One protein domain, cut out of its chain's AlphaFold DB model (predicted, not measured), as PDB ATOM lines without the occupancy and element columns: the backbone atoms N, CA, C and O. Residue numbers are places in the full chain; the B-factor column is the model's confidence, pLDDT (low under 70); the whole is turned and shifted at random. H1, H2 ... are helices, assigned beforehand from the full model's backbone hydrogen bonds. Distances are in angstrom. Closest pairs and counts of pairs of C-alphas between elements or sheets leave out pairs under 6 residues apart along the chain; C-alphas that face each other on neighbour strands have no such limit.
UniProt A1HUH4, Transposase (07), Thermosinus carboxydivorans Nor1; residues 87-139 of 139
ATOM      1  N   VAL A  87      15.702  24.371 -30.159       91.69
ATOM      2  CA  VAL A  87      17.120  24.749 -30.124       91.69
ATOM      3  C   VAL A  87      17.495  25.570 -31.357       91.69
ATOM      4  O   VAL A  87      18.139  26.611 -31.228       91.69
ATOM      5  N   GLU A  88      17.045  25.167 -32.546       93.06
ATOM      6  CA  GLU A  88      17.264  25.933 -33.782       93.06
ATOM      7  C   GLU A  88      16.631  27.334 -33.697       93.06
ATOM      8  O   GLU A  88      17.264  28.318 -34.093       93.06
ATOM      9  N   ARG A  89      15.431  27.457 -33.107       93.25
ATOM     10  CA  ARG A  89      14.789  28.766 -32.883       93.25
ATOM     11  C   ARG A  89      15.587  29.633 -31.907       93.25
ATOM     12  O   ARG A  89      15.759  30.823 -32.168       93.25
ATOM     13  N   ALA A  90      16.114  29.059 -30.823       92.94
ATOM     14  CA  ALA A  90      16.965  29.779 -29.876       92.94
ATOM     15  C   ALA A  90      18.251  30.284 -30.555       92.94
ATOM     16  O   ALA A  90      18.561  31.471 -30.450       92.94
ATOM     17  N   PHE A  91      18.949  29.442 -31.330       92.94
ATOM     18  CA  PHE A  91      20.120  29.873 -32.100       92.94
ATOM     19  C   PHE A  91      19.780  30.964 -33.115       92.94
ATOM     20  O   PHE A  91      20.504  31.954 -33.175       92.94
ATOM     21  N   SER A  92      18.686  30.834 -33.871       94.56
ATOM     22  CA  SER A  92      18.227  31.895 -34.780       94.56
ATOM     23  C   SER A  92      18.039  33.208 -34.014       94.56
ATOM     24  O   SER A  92      18.565  34.240 -34.422       94.56
ATOM     25  N   ARG A  93      17.389  33.182 -32.843       93.56
ATOM     26  CA  ARG A  93      17.200  34.382 -32.010       93.56
ATOM     27  C   ARG A  93      18.523  34.996 -31.542       93.56
ATOM     28  O   ARG A  93      18.691  36.213 -31.610       93.56
ATOM     29  N   LEU A  94      19.462  34.164 -31.097       94.12
ATOM     30  CA  LEU A  94      20.802  34.604 -30.698       94.12
ATOM     31  C   LEU A  94      21.559  35.281 -31.844       94.12
ATOM     32  O   LEU A  94      22.183  36.323 -31.635       94.12
ATOM     33  N   LYS A  95      21.507  34.686 -33.037       92.25
ATOM     34  CA  LYS A  95      22.245  35.166 -34.211       92.25
ATOM     35  C   LYS A  95      21.643  36.428 -34.819       92.25
ATOM     36  O   LYS A  95      22.394  37.367 -35.058       92.25
ATOM     37  N   GLU A  96      20.324  36.444 -35.013       93.38
ATOM     38  CA  GLU A  96      19.610  37.498 -35.749       93.38
ATOM     39  C   GLU A  96      19.152  38.681 -34.881       93.38
ATOM     40  O   GLU A  96      19.105  39.804 -35.365       93.38
ATOM     41  N   GLN A  97      18.791  38.462 -33.605       90.69
ATOM     42  CA  GLN A  97      18.239  39.520 -32.736       90.69
ATOM     43  C   GLN A  97      19.188  39.981 -31.623       90.69
ATOM     44  O   GLN A  97      19.141  41.141 -31.226       90.69
ATOM     45  N   LEU A  98      20.026  39.086 -31.087       90.94
ATOM     46  CA  LEU A  98      20.912  39.392 -29.947       90.94
ATOM     47  C   LEU A  98      22.360  39.699 -30.355       90.94
ATOM     48  O   LEU A  98      23.200  39.960 -29.497       90.94
ATOM     49  N   GLY A  99      22.663  39.699 -31.655       89.94
ATOM     50  CA  GLY A  99      23.957  40.141 -32.175       89.94
ATOM     51  C   GLY A  99      25.096  39.133 -32.044       89.94
ATOM     52  O   GLY A  99      26.242  39.524 -32.261       89.94
ATOM     53  N   ALA A 100      24.829  37.851 -31.767       91.31
ATOM     54  CA  ALA A 100      25.867  36.812 -31.754       91.31
ATOM     55  C   ALA A 100      26.601  36.695 -33.103       91.31
ATOM     56  O   ALA A 100      27.758  36.289 -33.114       91.31
ATOM     57  N   ASN A 101      25.961  37.055 -34.231       91.62
ATOM     58  CA  ASN A 101      26.609  37.050 -35.552       91.62
ATOM     59  C   ASN A 101      27.273  38.392 -35.936       91.62
ATOM     60  O   ASN A 101      28.057  38.457 -36.875       91.62
ATOM     61  N   THR A 102      26.984  39.470 -35.203       89.94
ATOM     62  CA  THR A 102      27.448  40.842 -35.504       89.94
ATOM     63  C   THR A 102      28.533  41.284 -34.517       89.94
ATOM     64  O   THR A 102      28.534  42.405 -34.002       89.94
ATOM     65  N   VAL A 103      29.467  40.385 -34.212       90.75
ATOM     66  CA  VAL A 103      30.556  40.648 -33.263       90.75
ATOM     67  C   VAL A 103      31.663  41.429 -33.959       90.75
ATOM     68  O   VAL A 103      32.288  40.934 -34.890       90.75
ATOM     69  N   ARG A 104      31.927  42.656 -33.496       89.88
ATOM     70  CA  ARG A 104      32.970  43.529 -34.068       89.88
ATOM     71  C   ARG A 104      34.296  43.486 -33.300       89.88
ATOM     72  O   ARG A 104      35.301  44.010 -33.764       89.88
ATOM     73  N   VAL A 105      34.304  42.878 -32.113       90.50
ATOM     74  CA  VAL A 105      35.494  42.761 -31.264       90.50
ATOM     75  C   VAL A 105      36.395  41.616 -31.726       90.50
ATOM     76  O   VAL A 105      35.919  40.562 -32.135       90.50
ATOM     77  N   GLN A 106      37.709  41.804 -31.604       89.44
ATOM     78  CA  GLN A 106      38.711  40.777 -31.899       89.44
ATOM     79  C   GLN A 106      39.286  40.181 -30.604       89.44
ATOM     80  O   GLN A 106      39.547  40.908 -29.644       89.44
ATOM     81  N   GLY A 107      39.504  38.861 -30.578       95.31
ATOM     82  CA  GLY A 107      40.047  38.130 -29.423       95.31
ATOM     83  C   GLY A 107      39.056  37.137 -28.811       95.31
ATOM     84  O   GLY A 107      37.947  37.528 -28.447       95.31
ATOM     85  N   ILE A 108      39.479  35.880 -28.606       94.44
ATOM     86  CA  ILE A 108      38.607  34.802 -28.104       94.44
ATOM     87  C   ILE A 108      37.915  35.182 -26.790       94.44
ATOM     88  O   ILE A 108      36.714  35.004 -26.660       94.44
ATOM     89  N   LYS A 109      38.630  35.816 -25.851       96.38
ATOM     90  CA  LYS A 109      38.067  36.180 -24.540       96.38
ATOM     91  C   LYS A 109      36.929  37.205 -24.661       96.38
ATOM     92  O   LYS A 109      35.885  37.046 -24.034       96.38
ATOM     93  N   LYS A 110      37.122  38.236 -25.490       94.44
ATOM     94  CA  LYS A 110      36.138  39.302 -25.749       94.44
ATOM     95  C   LYS A 110      34.917  38.769 -26.503       94.44
ATOM     96  O   LYS A 110      33.796  39.135 -26.164       94.44
ATOM     97  N   VAL A 111      35.127  37.883 -27.480       94.88
ATOM     98  CA  VAL A 111      34.030  37.221 -28.212       94.88
ATOM     99  C   VAL A 111      33.228  36.306 -27.285       94.88
ATOM    100  O   VAL A 111      32.001  36.339 -27.315       94.88
ATOM    101  N   THR A 112      33.896  35.548 -26.410       94.88
ATOM    102  CA  THR A 112      33.218  34.693 -25.430       94.88
ATOM    103  C   THR A 112      32.356  35.519 -24.475       94.88
ATOM    104  O   THR A 112      31.172  35.224 -24.349       94.88
ATOM    105  N   ALA A 113      32.879  36.596 -23.878       95.38
ATOM    106  CA  ALA A 113      32.090  37.507 -23.043       95.38
ATOM    107  C   ALA A 113      30.862  38.057 -23.797       95.38
ATOM    108  O   ALA A 113      29.751  37.962 -23.281       95.38
ATOM    109  N   HIS A 114      31.016  38.552 -25.033       94.50
ATOM    110  CA  HIS A 114      29.879  38.999 -25.856       94.50
ATOM    111  C   HIS A 114      28.821  37.903 -26.042       94.50
ATOM    112  O   HIS A 114      27.648  38.166 -25.791       94.50
ATOM    113  N   LEU A 115      29.199  36.668 -26.411       94.25
ATOM    114  CA  LEU A 115      28.228  35.567 -26.538       94.25
ATOM    115  C   LEU A 115      27.547  35.224 -25.206       94.25
ATOM    116  O   LEU A 115      26.349  34.943 -25.194       94.25
ATOM    117  N   MET A 116      28.279  35.251 -24.086       95.56
ATOM    118  CA  MET A 116      27.691  35.014 -22.762       95.56
ATOM    119  C   MET A 116      26.629  36.076 -22.444       95.56
ATOM    120  O   MET A 116      25.535  35.714 -22.023       95.56
ATOM    121  N   LEU A 117      26.900  37.360 -22.714       94.81
ATOM    122  CA  LEU A 117      25.911  38.437 -22.576       94.81
ATOM    123  C   LEU A 117      24.688  38.190 -23.463       94.81
ATOM    124  O   LEU A 117      23.564  38.324 -22.977       94.81
ATOM    125  N   CYS A 118      24.879  37.758 -24.714       94.75
ATOM    126  CA  CYS A 118      23.767  37.374 -25.588       94.75
ATOM    127  C   CYS A 118      22.897  36.268 -24.972       94.75
ATOM    128  O   CYS A 118      21.669  36.361 -24.970       94.75
ATOM    129  N   CYS A 119      23.516  35.233 -24.408       94.94
ATOM    130  CA  CYS A 119      22.779  34.156 -23.772       94.94
ATOM    131  C   CYS A 119      22.077  34.593 -22.468       94.94
ATOM    132  O   CYS A 119      20.931  34.198 -22.248       94.94
ATOM    133  N   ILE A 120      22.687  35.455 -21.645       96.12
ATOM    134  CA  ILE A 120      22.030  36.053 -20.468       96.12
ATOM    135  C   ILE A 120      20.787  36.846 -20.891       96.12
ATOM    136  O   ILE A 120      19.710  36.598 -20.357       96.12
ATOM    137  N   ALA A 121      20.893  37.738 -21.883       95.44
ATOM    138  CA  ALA A 121      19.753  38.505 -22.392       95.44
ATOM    139  C   ALA A 121      18.632  37.587 -22.906       95.44
ATOM    140  O   ALA A 121      17.459  37.862 -22.645       95.44
ATOM    141  N   LEU A 122      18.972  36.484 -23.593       94.88
ATOM    142  CA  LEU A 122      17.971  35.511 -24.041       94.88
ATOM    143  C   LEU A 122      17.214  34.907 -22.848       94.88
ATOM    144  O   LEU A 122      15.984  34.899 -22.854       94.88
ATOM    145  N   LEU A 123      17.929  34.437 -21.820       95.00
ATOM    146  CA  LEU A 123      17.340  33.837 -20.617       95.00
ATOM    147  C   LEU A 123      16.474  34.844 -19.848       95.00
ATOM    148  O   LEU A 123      15.316  34.550 -19.565       95.00
ATOM    149  N   ALA A 124      16.991  36.042 -19.567       95.81
ATOM    150  CA  ALA A 124      16.244  37.124 -18.919       95.81
ATOM    151  C   ALA A 124      14.956  37.458 -19.683       95.81
ATOM    152  O   ALA A 124      13.892  37.552 -19.063       95.81
ATOM    153  N   GLY A 125      15.027  37.570 -21.003       94.25
ATOM    154  CA  GLY A 125      13.852  37.800 -21.844       94.25
ATOM    155  C   GLY A 125      12.818  36.678 -21.760       94.25
ATOM    156  O   GLY A 125      11.632  36.957 -21.566       94.25
ATOM    157  N   THR A 126      13.246  35.425 -21.790       92.81
ATOM    158  CA  THR A 126      12.334  34.283 -21.632       92.81
ATOM    159  C   THR A 126      11.702  34.227 -20.238       92.81
ATOM    160  O   THR A 126      10.498  34.010 -20.131       92.81
ATOM    161  N   ILE A 127      12.461  34.468 -19.162       95.75
ATOM    162  CA  ILE A 127      11.925  34.541 -17.792       95.75
ATOM    163  C   ILE A 127      10.870  35.650 -17.683       95.75
ATOM    164  O   ILE A 127       9.784  35.390 -17.168       95.75
ATOM    165  N   ALA A 128      11.151  36.858 -18.181       96.06
ATOM    166  CA  ALA A 128      10.199  37.969 -18.166       96.06
ATOM    167  C   ALA A 128       8.888  37.614 -18.886       96.06
ATOM    168  O   ALA A 128       7.819  37.769 -18.291       96.06
ATOM    169  N   VAL A 129       8.958  37.068 -20.107       94.44
ATOM    170  CA  VAL A 129       7.759  36.635 -20.849       94.44
ATOM    171  C   VAL A 129       7.000  35.545 -20.092       94.44
ATOM    172  O   VAL A 129       5.780  35.623 -19.958       94.44
ATOM    173  N   ASN A 130       7.698  34.551 -19.539       94.75
ATOM    174  CA  ASN A 130       7.034  33.466 -18.826       94.75
ATOM    175  C   ASN A 130       6.338  33.950 -17.540       94.75
ATOM    176  O   ASN A 130       5.206  33.548 -17.281       94.75
ATOM    177  N   ARG A 131       6.960  34.849 -16.761       95.06
ATOM    178  CA  ARG A 131       6.322  35.506 -15.605       95.06
ATOM    179  C   ARG A 131       5.039  36.227 -16.022       95.06
ATOM    180  O   ARG A 131       4.027  36.027 -15.357       95.06
ATOM    181  N   GLN A 132       5.044  36.987 -17.123       93.81
ATOM    182  CA  GLN A 132       3.830  37.668 -17.604       93.81
ATOM    183  C   GLN A 132       2.720  36.677 -17.969       93.81
ATOM    184  O   GLN A 132       1.575  36.881 -17.573       93.81
ATOM    185  N   ILE A 133       3.050  35.584 -18.666       93.62
ATOM    186  CA  ILE A 133       2.068  34.544 -19.010       93.62
ATOM    187  C   ILE A 133       1.476  33.910 -17.745       93.62
ATOM    188  O   ILE A 133       0.266  33.708 -17.673       93.62
ATOM    189  N   HIS A 134       2.304  33.596 -16.742       90.44
ATOM    190  CA  HIS A 134       1.810  33.047 -15.479       90.44
ATOM    191  C   HIS A 134       0.871  34.023 -14.756       90.44
ATOM    192  O   HIS A 134      -0.196  33.597 -14.325       90.44
ATOM    193  N   GLN A 135       1.213  35.310 -14.670       88.50
ATOM    194  CA  GLN A 135       0.345  36.327 -14.062       88.50
ATOM    195  C   GLN A 135      -0.985  36.454 -14.816       88.50
ATOM    196  O   GLN A 135      -2.023  36.504 -14.168       88.50
ATOM    197  N   GLN A 136      -0.983  36.432 -16.154       85.44
ATOM    198  CA  GLN A 136      -2.228  36.513 -16.934       85.44
ATOM    199  C   GLN A 136      -3.116  35.275 -16.786       85.44
ATOM    200  O   GLN A 136      -4.323  35.404 -16.903       85.44
ATOM    201  N   LYS A 137      -2.544  34.081 -16.570       84.38
ATOM    202  CA  LYS A 137      -3.334  32.862 -16.316       84.38
ATOM    203  C   LYS A 137      -3.943  32.813 -14.910       84.38
ATOM    204  O   LYS A 137      -4.921  32.103 -14.723       84.38
ATOM    205  N   ALA A 138      -3.318  33.469 -13.927       74.00
ATOM    206  CA  ALA A 138      -3.830  33.547 -12.558       74.00
ATOM    207  C   ALA A 138      -4.934  34.609 -12.372       74.00
ATOM    208  O   ALA A 138      -5.700  34.486 -11.417       74.00
ATOM    209  N   ALA A 139      -4.984  35.641 -13.224       62.03
ATOM    210  CA  ALA A 139      -6.083  36.611 -13.280       62.03
ATOM    211  C   ALA A 139      -7.334  36.038 -13.968       62.03
ATOM    212  O   ALA A 139      -8.442  36.388 -13.514       62.03
TER     213      ALA A 139
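AT A GLANCE: This is residues 87 to 139 of the 139 residues of the protein "Transposase (07)" of Thermosinus carboxydivorans Nor1 (UniProt A1HUH4). One long, straight helix, H2, runs nearly the whole length of the model, and a short helix, H1, crosses it steeply near the part at residues 118 to 122. The long link, residues 97 to 107, leads from H1 to the first end of H2, while the far end of H2, from residue 123 on, sticks out with nothing beside it. The printed part has 53 residues with two named helices, H1 then H2, and no named strand; the class is all helix. The whole is loose, with a radius of gyration of the C-alphas of 14.2 A, and its C-alphas span 49 by 19 by 15 A, a rod whose length is made by H2.

IN THESE COORDINATES: H2 holds residues 108 to 138 and measures 45.2 A from first to last C-alpha. It begins at C-alpha 108, at (38.607, 34.802, -28.104), and ends at C-alpha 138, at (-3.830, 33.547, -12.558). H1 holds residues 87 to 96, 14.2 A from first to last C-alpha, and begins at C-alpha 87, at (17.120, 24.749, -30.124).

HOW THE PARTS SIT: H2 only just touches H1, with 3 pairs of C-alphas within 8 A, and does so with residues 118 to 122 alone. The closest C-alphas of the two are those of Leu 94 and Cys 118, 6.5 A apart. Their lines stand at a steep tilt of 64 degrees, and they run opposite ways. Their centres are 12.5 A apart. In both H1 and H2, every backbone O i to N i+4 pair is within hydrogen-bond range.

THE WHOLE: The two C-alphas farthest apart are those of Gly 107 and Ala 139, at 48.9 A. Residues 123 to 139, of which 123 to 138 belong to H2, stand free; the body without them has 36 residues and spans 27 by 16 by 13 A. The link from H1 to H2, 11 residues, is long. The printed part has no cut and ends at residue 139, the chain's last residue. The mean pLDDT of the printed part is 92.1, and one residue, Ala 139, is under 70.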